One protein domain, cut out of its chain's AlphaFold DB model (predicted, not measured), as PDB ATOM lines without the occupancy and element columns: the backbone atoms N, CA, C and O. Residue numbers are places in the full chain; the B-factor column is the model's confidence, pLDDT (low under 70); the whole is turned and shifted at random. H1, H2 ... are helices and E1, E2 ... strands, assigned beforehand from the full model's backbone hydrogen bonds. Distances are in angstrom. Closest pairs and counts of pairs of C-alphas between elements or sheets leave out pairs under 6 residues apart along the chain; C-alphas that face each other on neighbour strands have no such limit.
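AT A GLANCE: This is residues 21 to 56 and 65 to 94 of the 103 residues of an uncharacterized protein of Mycobacterium sp (UniProt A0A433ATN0). Two strand-and-helix halves are joined loosely: in one, the long helix H1 is followed by the short strand E1, which folds back; in the other, H2 and the one-turn H3 lie with the long strand E2, which runs back past H2. The halves meet where residues 30 to 34 of H1 touch H3, and the two strands make no sheet with each other. The printed part has 66 residues, with three named helices and two named strands in the order H1, E1, H2, H3, E2; the class is mixed, helices and strands. The whole is compact, with a radius of gyration of the C-alphas of 12.2 A and spans of 33 by 23 by 21 A.

HOW THE PARTS SIT: H1, residues 28 to 43, and E1, residues 49 to 52, come closest at the C-alphas of Met 42 and Val 49, 7.1 A apart. H1 touches H3, residues 80 to 83, with residues 30 to 34 alone; the closest C-alphas, of His 34 and Pro 80, are 5.3 A apart. H2, residues 69 to 77, and H3 are close but not clearly touching, with the closest C-alphas, of Asp 77 and Val 83, 6.7 A apart. The closest C-alphas of H2 and E2, residues 87 to 94, are those of Pro 69 and Pro 93, 6.2 A apart. H1 and H2 are apart, and so are E1 and E2, each of which pairs with no named strand. In H1 and H2 every O i to N i+4 pair is within hydrogen-bond range; H3 is too short for such a pair, and its 1 O i to N i+3 pair is not within range.

IN THESE COORDINATES: H1 begins at C-alpha 28, (198.656, 157.270, 126.159), and is 22.7 A long. E1 measures 10.1 A, H2 12.0 A and H3 5.2 A. E2 measures 21.8 A and ends at C-alpha 94, (195.305, 156.905, 94.822).

THE WHOLE: The C-alphas farthest apart, of Gln 26 and Cys 94, are 34.9 A apart. Residues 57 to 64 are not printed, and C-alphas 56 and 65 are 23.5 A apart across this cut, in the link from E1 to H2. The other links are tight. The mean pLDDT of the printed part is 97.4, and no printed residue is under 70.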
ATOM      1  N   ARG A  21     188.350 151.305 122.195       96.44
ATOM      2  CA  ARG A  21     189.550 151.136 123.034       96.44
ATOM      3  C   ARG A  21     190.396 152.397 123.158       96.44
ATOM      4  O   ARG A  21     191.311 152.419 123.978       96.44
ATOM      5  N   LEU A  22     190.130 153.436 122.368       94.69
ATOM      6  CA  LEU A  22     190.792 154.730 122.504       94.69
ATOM      7  C   LEU A  22     190.244 155.470 123.734       94.69
ATOM      8  O   LEU A  22     189.462 156.407 123.625       94.69
ATOM      9  N   VAL A  23     190.662 155.032 124.921       93.94
ATOM     10  CA  VAL A  23     190.252 155.620 126.202       93.94
ATOM     11  C   VAL A  23     191.464 156.261 126.861       93.94
ATOM     12  O   VAL A  23     192.314 155.595 127.453       93.94
ATOM     13  N   GLN A  24     191.577 157.579 126.742       88.44
ATOM     14  CA  GLN A  24     192.655 158.331 127.383       88.44
ATOM     15  C   GLN A  24     192.344 158.574 128.872       88.44
ATOM     16  O   GLN A  24     191.176 158.728 129.235       88.44
ATOM     17  N   PRO A  25     193.361 158.585 129.757       94.44
ATOM     18  CA  PRO A  25     194.801 158.498 129.464       94.44
ATOM     19  C   PRO A  25     195.357 157.059 129.385       94.44
ATOM     20  O   PRO A  25     196.562 156.847 129.283       94.44
ATOM     21  N   GLN A  26     194.504 156.035 129.473       94.75
ATOM     22  CA  GLN A  26     194.920 154.637 129.677       94.75
ATOM     23  C   GLN A  26     195.787 154.107 128.529       94.75
ATOM     24  O   GLN A  26     196.677 153.284 128.743       94.75
ATOM     25  N   VAL A  27     195.546 154.602 127.314       96.00
ATOM     26  CA  VAL A  27     196.284 154.216 126.106       96.00
ATOM     27  C   VAL A  27     197.375 155.209 125.703       96.00
ATOM     28  O   VAL A  27     198.006 155.013 124.667       96.00
ATOM     29  N   ASP A  28     197.665 156.239 126.504       96.44
ATOM     30  CA  ASP A  28     198.656 157.270 126.159       96.44
ATOM     31  C   ASP A  28     200.028 156.694 125.768       96.44
ATOM     32  O   ASP A  28     200.571 157.123 124.747       96.44
ATOM     33  N   PRO A  29     200.598 155.686 126.464       98.00
ATOM     34  CA  PRO A  29     201.863 155.084 126.037       98.00
ATOM     35  C   PRO A  29     201.814 154.492 124.617       98.00
ATOM     36  O   PRO A  29     202.799 154.570 123.881       98.00
ATOM     37  N   ILE A  30     200.664 153.940 124.210       98.38
ATOM     38  CA  ILE A  30     200.438 153.397 122.863       98.38
ATOM     39  C   ILE A  30     200.347 154.539 121.848       98.38
ATOM     40  O   ILE A  30     200.956 154.453 120.782       98.38
ATOM     41  N   ILE A  31     199.659 155.631 122.193       97.62
ATOM     42  CA  ILE A  31     199.574 156.832 121.349       97.62
ATOM     43  C   ILE A  31     200.958 157.448 121.125       97.62
ATOM     44  O   ILE A  31     201.309 157.781 119.992       97.62
ATOM     45  N   TRP A  32     201.795 157.522 122.161       97.94
ATOM     46  CA  TRP A  32     203.174 157.999 122.032       97.94
ATOM     47  C   TRP A  32     204.039 157.085 121.159       97.94
ATOM     48  O   TRP A  32     204.834 157.575 120.354       97.94
ATOM     49  N   ALA A  33     203.886 155.764 121.284       98.50
ATOM     50  CA  ALA A  33     204.584 154.805 120.429       98.50
ATOM     51  C   ALA A  33     204.150 154.933 118.956       98.50
ATOM     52  O   ALA A  33     205.006 154.993 118.070       98.50
ATOM     53  N   HIS A  34     202.841 155.042 118.707       98.25
ATOM     54  CA  HIS A  34     202.259 155.316 117.392       98.25
ATOM     55  C   HIS A  34     202.822 156.615 116.787       98.25
ATOM     56  O   HIS A  34     203.367 156.605 115.682       98.25
ATOM     57  N   GLY A  35     202.791 157.720 117.542       98.06
ATOM     58  CA  GLY A  35     203.319 159.014 117.104       98.06
ATOM     59  C   GLY A  35     204.815 158.973 116.774       98.06
ATOM     60  O   GLY A  35     205.231 159.453 115.720       98.06
ATOM     61  N   ARG A  36     205.634 158.327 117.615       98.44
ATOM     62  CA  ARG A  36     207.078 158.157 117.362       98.44
ATOM     63  C   ARG A  36     207.353 157.367 116.082       98.44
ATOM     64  O   ARG A  36     208.231 157.742 115.310       98.44
ATOM     65  N   ARG A  37     206.604 156.286 115.846       98.38
ATOM     66  CA  ARG A  37     206.705 155.486 114.618       98.38
ATOM     67  C   ARG A  37     206.342 156.319 113.389       98.38
ATOM     68  O   ARG A  37     207.036 156.229 112.380       98.38
ATOM     69  N   ASN A  38     205.307 157.154 113.477       98.31
ATOM     70  CA  ASN A  38     204.898 158.046 112.390       98.31
ATOM     71  C   ASN A  38     205.979 159.074 112.035       98.31
ATOM     72  O   ASN A  38     206.253 159.259 110.852       98.31
ATOM     73  N   MET A  39     206.651 159.663 113.031       98.25
ATOM     74  CA  MET A  39     207.805 160.541 112.786       98.25
ATOM     75  C   MET A  39     208.906 159.812 112.004       98.25
ATOM     76  O   MET A  39     209.373 160.314 110.989       98.25
ATOM     77  N   GLY A  40     209.238 158.574 112.390       98.44
ATOM     78  CA  GLY A  40     210.225 157.772 111.662       98.44
ATOM     79  C   GLY A  40     209.830 157.458 110.210       98.44
ATOM     80  O   GLY A  40     210.685 157.435 109.327       98.44
ATOM     81  N   LEU A  41     208.538 157.243 109.930       98.50
ATOM     82  CA  LEU A  41     208.053 157.045 108.557       98.50
ATOM     83  C   LEU A  41     208.111 158.323 107.718       98.50
ATOM     84  O   LEU A  41     208.350 158.241 106.510       98.50
ATOM     85  N   MET A  42     207.867 159.475 108.344       97.50
ATOM     86  CA  MET A  42     207.971 160.782 107.704       97.50
ATOM     87  C   MET A  42     209.428 161.085 107.345       97.50
ATOM     88  O   MET A  42     209.708 161.375 106.183       97.50
ATOM     89  N   ASP A  43     210.355 160.901 108.290       97.94
ATOM     90  CA  ASP A  43     211.799 161.088 108.078       97.94
ATOM     91  C   ASP A  43     212.341 160.180 106.963       97.94
ATOM     92  O   ASP A  43     213.195 160.580 106.172       97.94
ATOM     93  N   ALA A  44     211.810 158.958 106.850       97.81
ATOM     94  CA  ALA A  44     212.168 158.013 105.794       97.81
ATOM     95  C   ALA A  44     211.496 158.301 104.434       97.81
ATOM     96  O   ALA A  44     211.722 157.562 103.472       97.81
ATOM     97  N   GLY A  45     210.624 159.311 104.340       96.50
ATOM     98  CA  GLY A  45     209.848 159.623 103.136       96.50
ATOM     99  C   GLY A  45     208.809 158.559 102.759       96.50
ATOM    100  O   GLY A  45     208.285 158.576 101.645       96.50
ATOM    101  N   ILE A  46     208.508 157.621 103.664       98.38
ATOM    102  CA  ILE A  46     207.560 156.522 103.439       98.38
ATOM    103  C   ILE A  46     206.121 157.026 103.571       98.38
ATOM    104  O   ILE A  46     205.277 156.690 102.741       98.38
ATOM    105  N   ALA A  47     205.854 157.849 104.586       97.94
ATOM    106  CA  ALA A  47     204.568 158.504 104.819       97.94
ATOM    107  C   ALA A  47     204.786 160.020 104.953       97.94
ATOM    108  O   ALA A  47     204.801 160.548 106.064       97.94
ATOM    109  N   PRO A  48     205.024 160.729 103.834       95.81
ATOM    110  CA  PRO A  48     205.398 162.145 103.858       95.81
ATOM    111  C   PRO A  48     204.293 163.081 104.364       95.81
ATOM    112  O   PRO A  48     204.575 164.230 104.684       95.81
ATOM    113  N   VAL A  49     203.040 162.623 104.422       97.44
ATOM    114  CA  VAL A  49     201.924 163.399 104.969       97.44
ATOM    115  C   VAL A  49     201.222 162.550 106.016       97.44
ATOM    116  O   VAL A  49     200.700 161.487 105.688       97.44
ATOM    117  N   ILE A  50     201.200 163.027 107.257       97.94
ATOM    118  CA  ILE A  50     200.480 162.425 108.382       97.94
ATOM    119  C   ILE A  50     199.758 163.558 109.103       97.94
ATOM    120  O   ILE A  50     200.387 164.525 109.526       97.94
ATOM    121  N   VAL A  51     198.437 163.452 109.208       97.19
ATOM    122  CA  VAL A  51     197.564 164.516 109.707       97.19
ATOM    123  C   VAL A  51     196.591 163.915 110.718       97.19
ATOM    124  O   VAL A  51     195.544 163.396 110.324       97.19
ATOM    125  N   PRO A  52     196.924 163.947 112.019       97.06
ATOM    126  CA  PRO A  52     195.951 163.682 113.069       97.06
ATOM    127  C   PRO A  52     194.793 164.676 112.955       97.06
ATOM    128  O   PRO A  52     195.011 165.873 112.760       97.06
ATOM    129  N   VAL A  53     193.563 164.184 113.054       97.44
ATOM    130  CA  VAL A  53     192.370 165.036 113.006       97.44
ATOM    131  C   VAL A  53     192.073 165.546 114.411       97.44
ATOM    132  O   VAL A  53     192.181 164.815 115.390       97.44
ATOM    133  N   THR A  54     191.714 166.824 114.513       94.44
ATOM    134  CA  THR A  54     191.448 167.491 115.796       94.44
ATOM    135  C   THR A  54     189.983 167.432 116.223       94.44
ATOM    136  O   THR A  54     189.688 167.649 117.396       94.44
ATOM    137  N   SER A  55     189.066 167.155 115.291       93.38
ATOM    138  CA  SER A  55     187.646 166.952 115.598       93.38
ATOM    139  C   SER A  55     187.434 165.547 116.174       93.38
ATOM    140  O   SER A  55     187.868 164.574 115.554       93.38
ATOM    141  N   PRO A  56     186.763 165.419 117.330       86.75
ATOM    142  CA  PRO A  56     186.516 164.123 117.959       86.75
ATOM    143  C   PRO A  56     185.481 163.264 117.214       86.75
ATOM    144  O   PRO A  56     185.418 162.060 117.438       86.75
ATOM    145  N   PHE A  65     200.850 157.609 102.005       98.50
ATOM    146  CA  PHE A  65     202.029 156.772 101.848       98.50
ATOM    147  C   PHE A  65     202.564 156.829 100.417       98.50
ATOM    148  O   PHE A  65     201.820 156.675  99.445       98.50
ATOM    149  N   ALA A  66     203.883 156.963 100.291       97.38
ATOM    150  CA  ALA A  66     204.639 156.837  99.044       97.38
ATOM    151  C   ALA A  66     204.967 155.364  98.718       97.38
ATOM    152  O   ALA A  66     206.034 155.047  98.191       97.38
ATOM    153  N   THR A  67     204.055 154.451  99.058       98.00
ATOM    154  CA  THR A  67     204.176 153.004  98.853       98.00
ATOM    155  C   THR A  67     202.913 152.433  98.219       98.00
ATOM    156  O   THR A  67     201.855 153.065  98.233       98.00
ATOM    157  N   ASP A  68     203.016 151.225  97.667       97.94
ATOM    158  CA  ASP A  68     201.858 150.473  97.181       97.94
ATOM    159  C   ASP A  68     200.938 150.008  98.337       97.94
ATOM    160  O   ASP A  68     201.346 150.030  99.508       97.94
ATOM    161  N   PRO A  69     199.696 149.584  98.038       98.56
ATOM    162  CA  PRO A  69     198.726 149.185  99.056       98.56
ATOM    163  C   PRO A  69     199.171 148.010  99.930       98.56
ATOM    164  O   PRO A  69     198.869 147.993 101.122       98.56
ATOM    165  N   ASP A  70     199.907 147.042  99.382       98.44
ATOM    166  CA  ASP A  70     200.309 145.843 100.120       98.44
ATOM    167  C   ASP A  70     201.422 146.148 101.114       98.44
ATOM    168  O   ASP A  70     201.368 145.723 102.272       98.44
ATOM    169  N   LYS A  71     202.409 146.941 100.697       98.50
ATOM    170  CA  LYS A  71     203.444 147.448 101.594       98.50
ATOM    171  C   LYS A  71     202.846 148.364 102.659       98.50
ATOM    172  O   LYS A  71     203.214 148.238 103.824       98.50
ATOM    173  N   THR A  72     201.904 149.229 102.283       98.81
ATOM    174  CA  THR A  72     201.199 150.109 103.229       98.81
ATOM    175  C   THR A  72     200.445 149.298 104.281       98.81
ATOM    176  O   THR A  72     200.566 149.589 105.468       98.81
ATOM    177  N   ARG A  73     199.752 148.225 103.876       98.81
ATOM    178  CA  ARG A  73     199.058 147.312 104.795       98.81
ATOM    179  C   ARG A  73     200.007 146.692 105.811       98.81
ATOM    180  O   ARG A  73     199.780 146.830 106.999       98.81
ATOM    181  N   ARG A  74     201.132 146.128 105.360       98.75
ATOM    182  CA  ARG A  74     202.146 145.548 106.265       98.75
ATOM    183  C   ARG A  74     202.692 146.567 107.261       98.75
ATOM    184  O   ARG A  74     202.959 146.228 108.407       98.75
ATOM    185  N   ILE A  75     202.882 147.807 106.813       98.75
ATOM    186  CA  ILE A  75     203.328 148.900 107.675       98.75
ATOM    187  C   ILE A  75     202.252 149.200 108.728       98.75
ATOM    188  O   ILE A  75     202.590 149.305 109.908       98.75
ATOM    189  N   MET A  76     200.984 149.317 108.329       98.81
ATOM    190  CA  MET A  76     199.858 149.605 109.227       98.81
ATOM    191  C   MET A  76     199.514 148.451 110.177       98.81
ATOM    192  O   MET A  76     199.224 148.714 111.336       98.81
ATOM    193  N   ASP A  77     199.638 147.195 109.751       98.75
ATOM    194  CA  ASP A  77     199.459 146.013 110.609       98.75
ATOM    195  C   ASP A  77     200.487 145.954 111.750       98.75
ATOM    196  O   ASP A  77     200.234 145.351 112.789       98.75
ATOM    197  N   ALA A  78     201.646 146.594 111.567       98.50
ATOM    198  CA  ALA A  78     202.690 146.727 112.579       98.50
ATOM    199  C   ALA A  78     202.591 148.033 113.394       98.50
ATOM    200  O   ALA A  78     203.472 148.322 114.205       98.50
ATOM    201  N   ASP A  79     201.566 148.858 113.165       98.81
ATOM    202  CA  ASP A  79     201.360 150.082 113.932       98.81
ATOM    203  C   ASP A  79     201.004 149.756 115.397       98.81
ATOM    204  O   ASP A  79     200.101 148.950 115.631       98.81
ATOM    205  N   PRO A  80     201.648 150.382 116.403       98.62
ATOM    206  CA  PRO A  80     201.380 150.081 117.810       98.62
ATOM    207  C   PRO A  80     199.910 150.239 118.218       98.62
ATOM    208  O   PRO A  80     199.396 149.437 118.997       98.62
ATOM    209  N   GLY A  81     199.227 151.259 117.690       98.56
ATOM    210  CA  GLY A  81     197.820 151.507 117.982       98.56
ATOM    211  C   GLY A  81     196.896 150.514 117.285       98.56
ATOM    212  O   GLY A  81     195.902 150.099 117.876       98.56
ATOM    213  N   VAL A  82     197.250 150.064 116.080       98.69
ATOM    214  CA  VAL A  82     196.514 148.997 115.379       98.69
ATOM    215  C   VAL A  82     196.687 147.654 116.088       98.69
ATOM    216  O   VAL A  82     195.698 146.988 116.382       98.69
ATOM    217  N   VAL A  83     197.919 147.276 116.447       98.69
ATOM    218  CA  VAL A  83     198.214 146.015 117.158       98.69
ATOM    219  C   VAL A  83     197.499 145.950 118.510       98.69
ATOM    220  O   VAL A  83     196.968 144.905 118.885       98.69
ATOM    221  N   ALA A  84     197.436 147.065 119.238       98.31
ATOM    222  CA  ALA A  84     196.694 147.150 120.497       98.31
ATOM    223  C   ALA A  84     195.159 147.174 120.308       98.31
ATOM    224  O   ALA A  84     194.397 147.072 121.278       98.31
ATOM    225  N   GLY A  85     194.685 147.311 119.067       98.31
ATOM    226  CA  GLY A  85     193.277 147.489 118.728       98.31
ATOM    227  C   GLY A  85     192.719 148.846 119.148       98.31
ATOM    228  O   GLY A  85     191.510 148.975 119.255       98.31
ATOM    229  N   VAL A  86     193.574 149.836 119.425       98.31
ATOM    230  CA  VAL A  86     193.178 151.232 119.678       98.31
ATOM    231  C   VAL A  86     192.672 151.873 118.389       98.31
ATOM    232  O   VAL A  86     191.678 152.600 118.409       98.31
ATOM    233  N   PHE A  87     193.311 151.539 117.268       98.62
ATOM    234  CA  PHE A  87     192.929 151.987 115.938       98.62
ATOM    235  C   PHE A  87     192.548 150.821 115.027       98.62
ATOM    236  O   PHE A  87     193.061 149.711 115.154       98.62
ATOM    237  N   THR A  88     191.698 151.120 114.052       98.62
ATOM    238  CA  THR A  88     191.574 150.365 112.801       98.62
ATOM    239  C   THR A  88     191.864 151.312 111.636       98.62
ATOM    240  O   THR A  88     192.081 152.508 111.846       98.62
ATOM    241  N   TYR A  89     191.940 150.807 110.410       98.88
ATOM    242  CA  TYR A  89     192.287 151.644 109.271       98.88
ATOM    243  C   TYR A  89     191.684 151.151 107.958       98.88
ATOM    244  O   TYR A  89     191.409 149.966 107.770       98.88
ATOM    245  N   GLU A  90     191.542 152.082 107.023       98.81
ATOM    246  CA  GLU A  90     191.187 151.813 105.632       98.81
ATOM    247  C   GLU A  90     192.352 152.168 104.708       98.81
ATOM    248  O   GLU A  90     193.115 153.096 104.982       98.81
ATOM    249  N   ILE A  91     192.469 151.447 103.589       98.69
ATOM    250  CA  ILE A  91     193.479 151.680 102.551       98.69
ATOM    251  C   ILE A  91     192.792 152.024 101.233       98.69
ATOM    252  O   ILE A  91     191.984 151.250 100.724       98.69
ATOM    253  N   HIS A  92     193.203 153.144 100.641       98.62
ATOM    254  CA  HIS A  92     192.668 153.664  99.386       98.62
ATOM    255  C   HIS A  92     193.818 153.967  98.409       98.62
ATOM    256  O   HIS A  92     194.521 154.970  98.574       98.62
ATOM    257  N   PRO A  93     194.055 153.118  97.388       98.12
ATOM    258  CA  PRO A  93     195.037 153.400  96.343       98.12
ATOM    259  C   PRO A  93     194.652 154.676  95.589       98.12
ATOM    260  O   PRO A  93     193.514 154.822  95.142       98.12
ATOM    261  N   CYS A  94     195.588 155.605  95.421       96.75
ATOM    262  CA  CYS A  94     195.305 156.905  94.822       96.75
ATOM    263  C   CYS A  94     196.438 157.385  93.906       96.75
ATOM    264  O   CYS A  94     197.505 156.773  93.804       96.75
TER     265      CYS A  94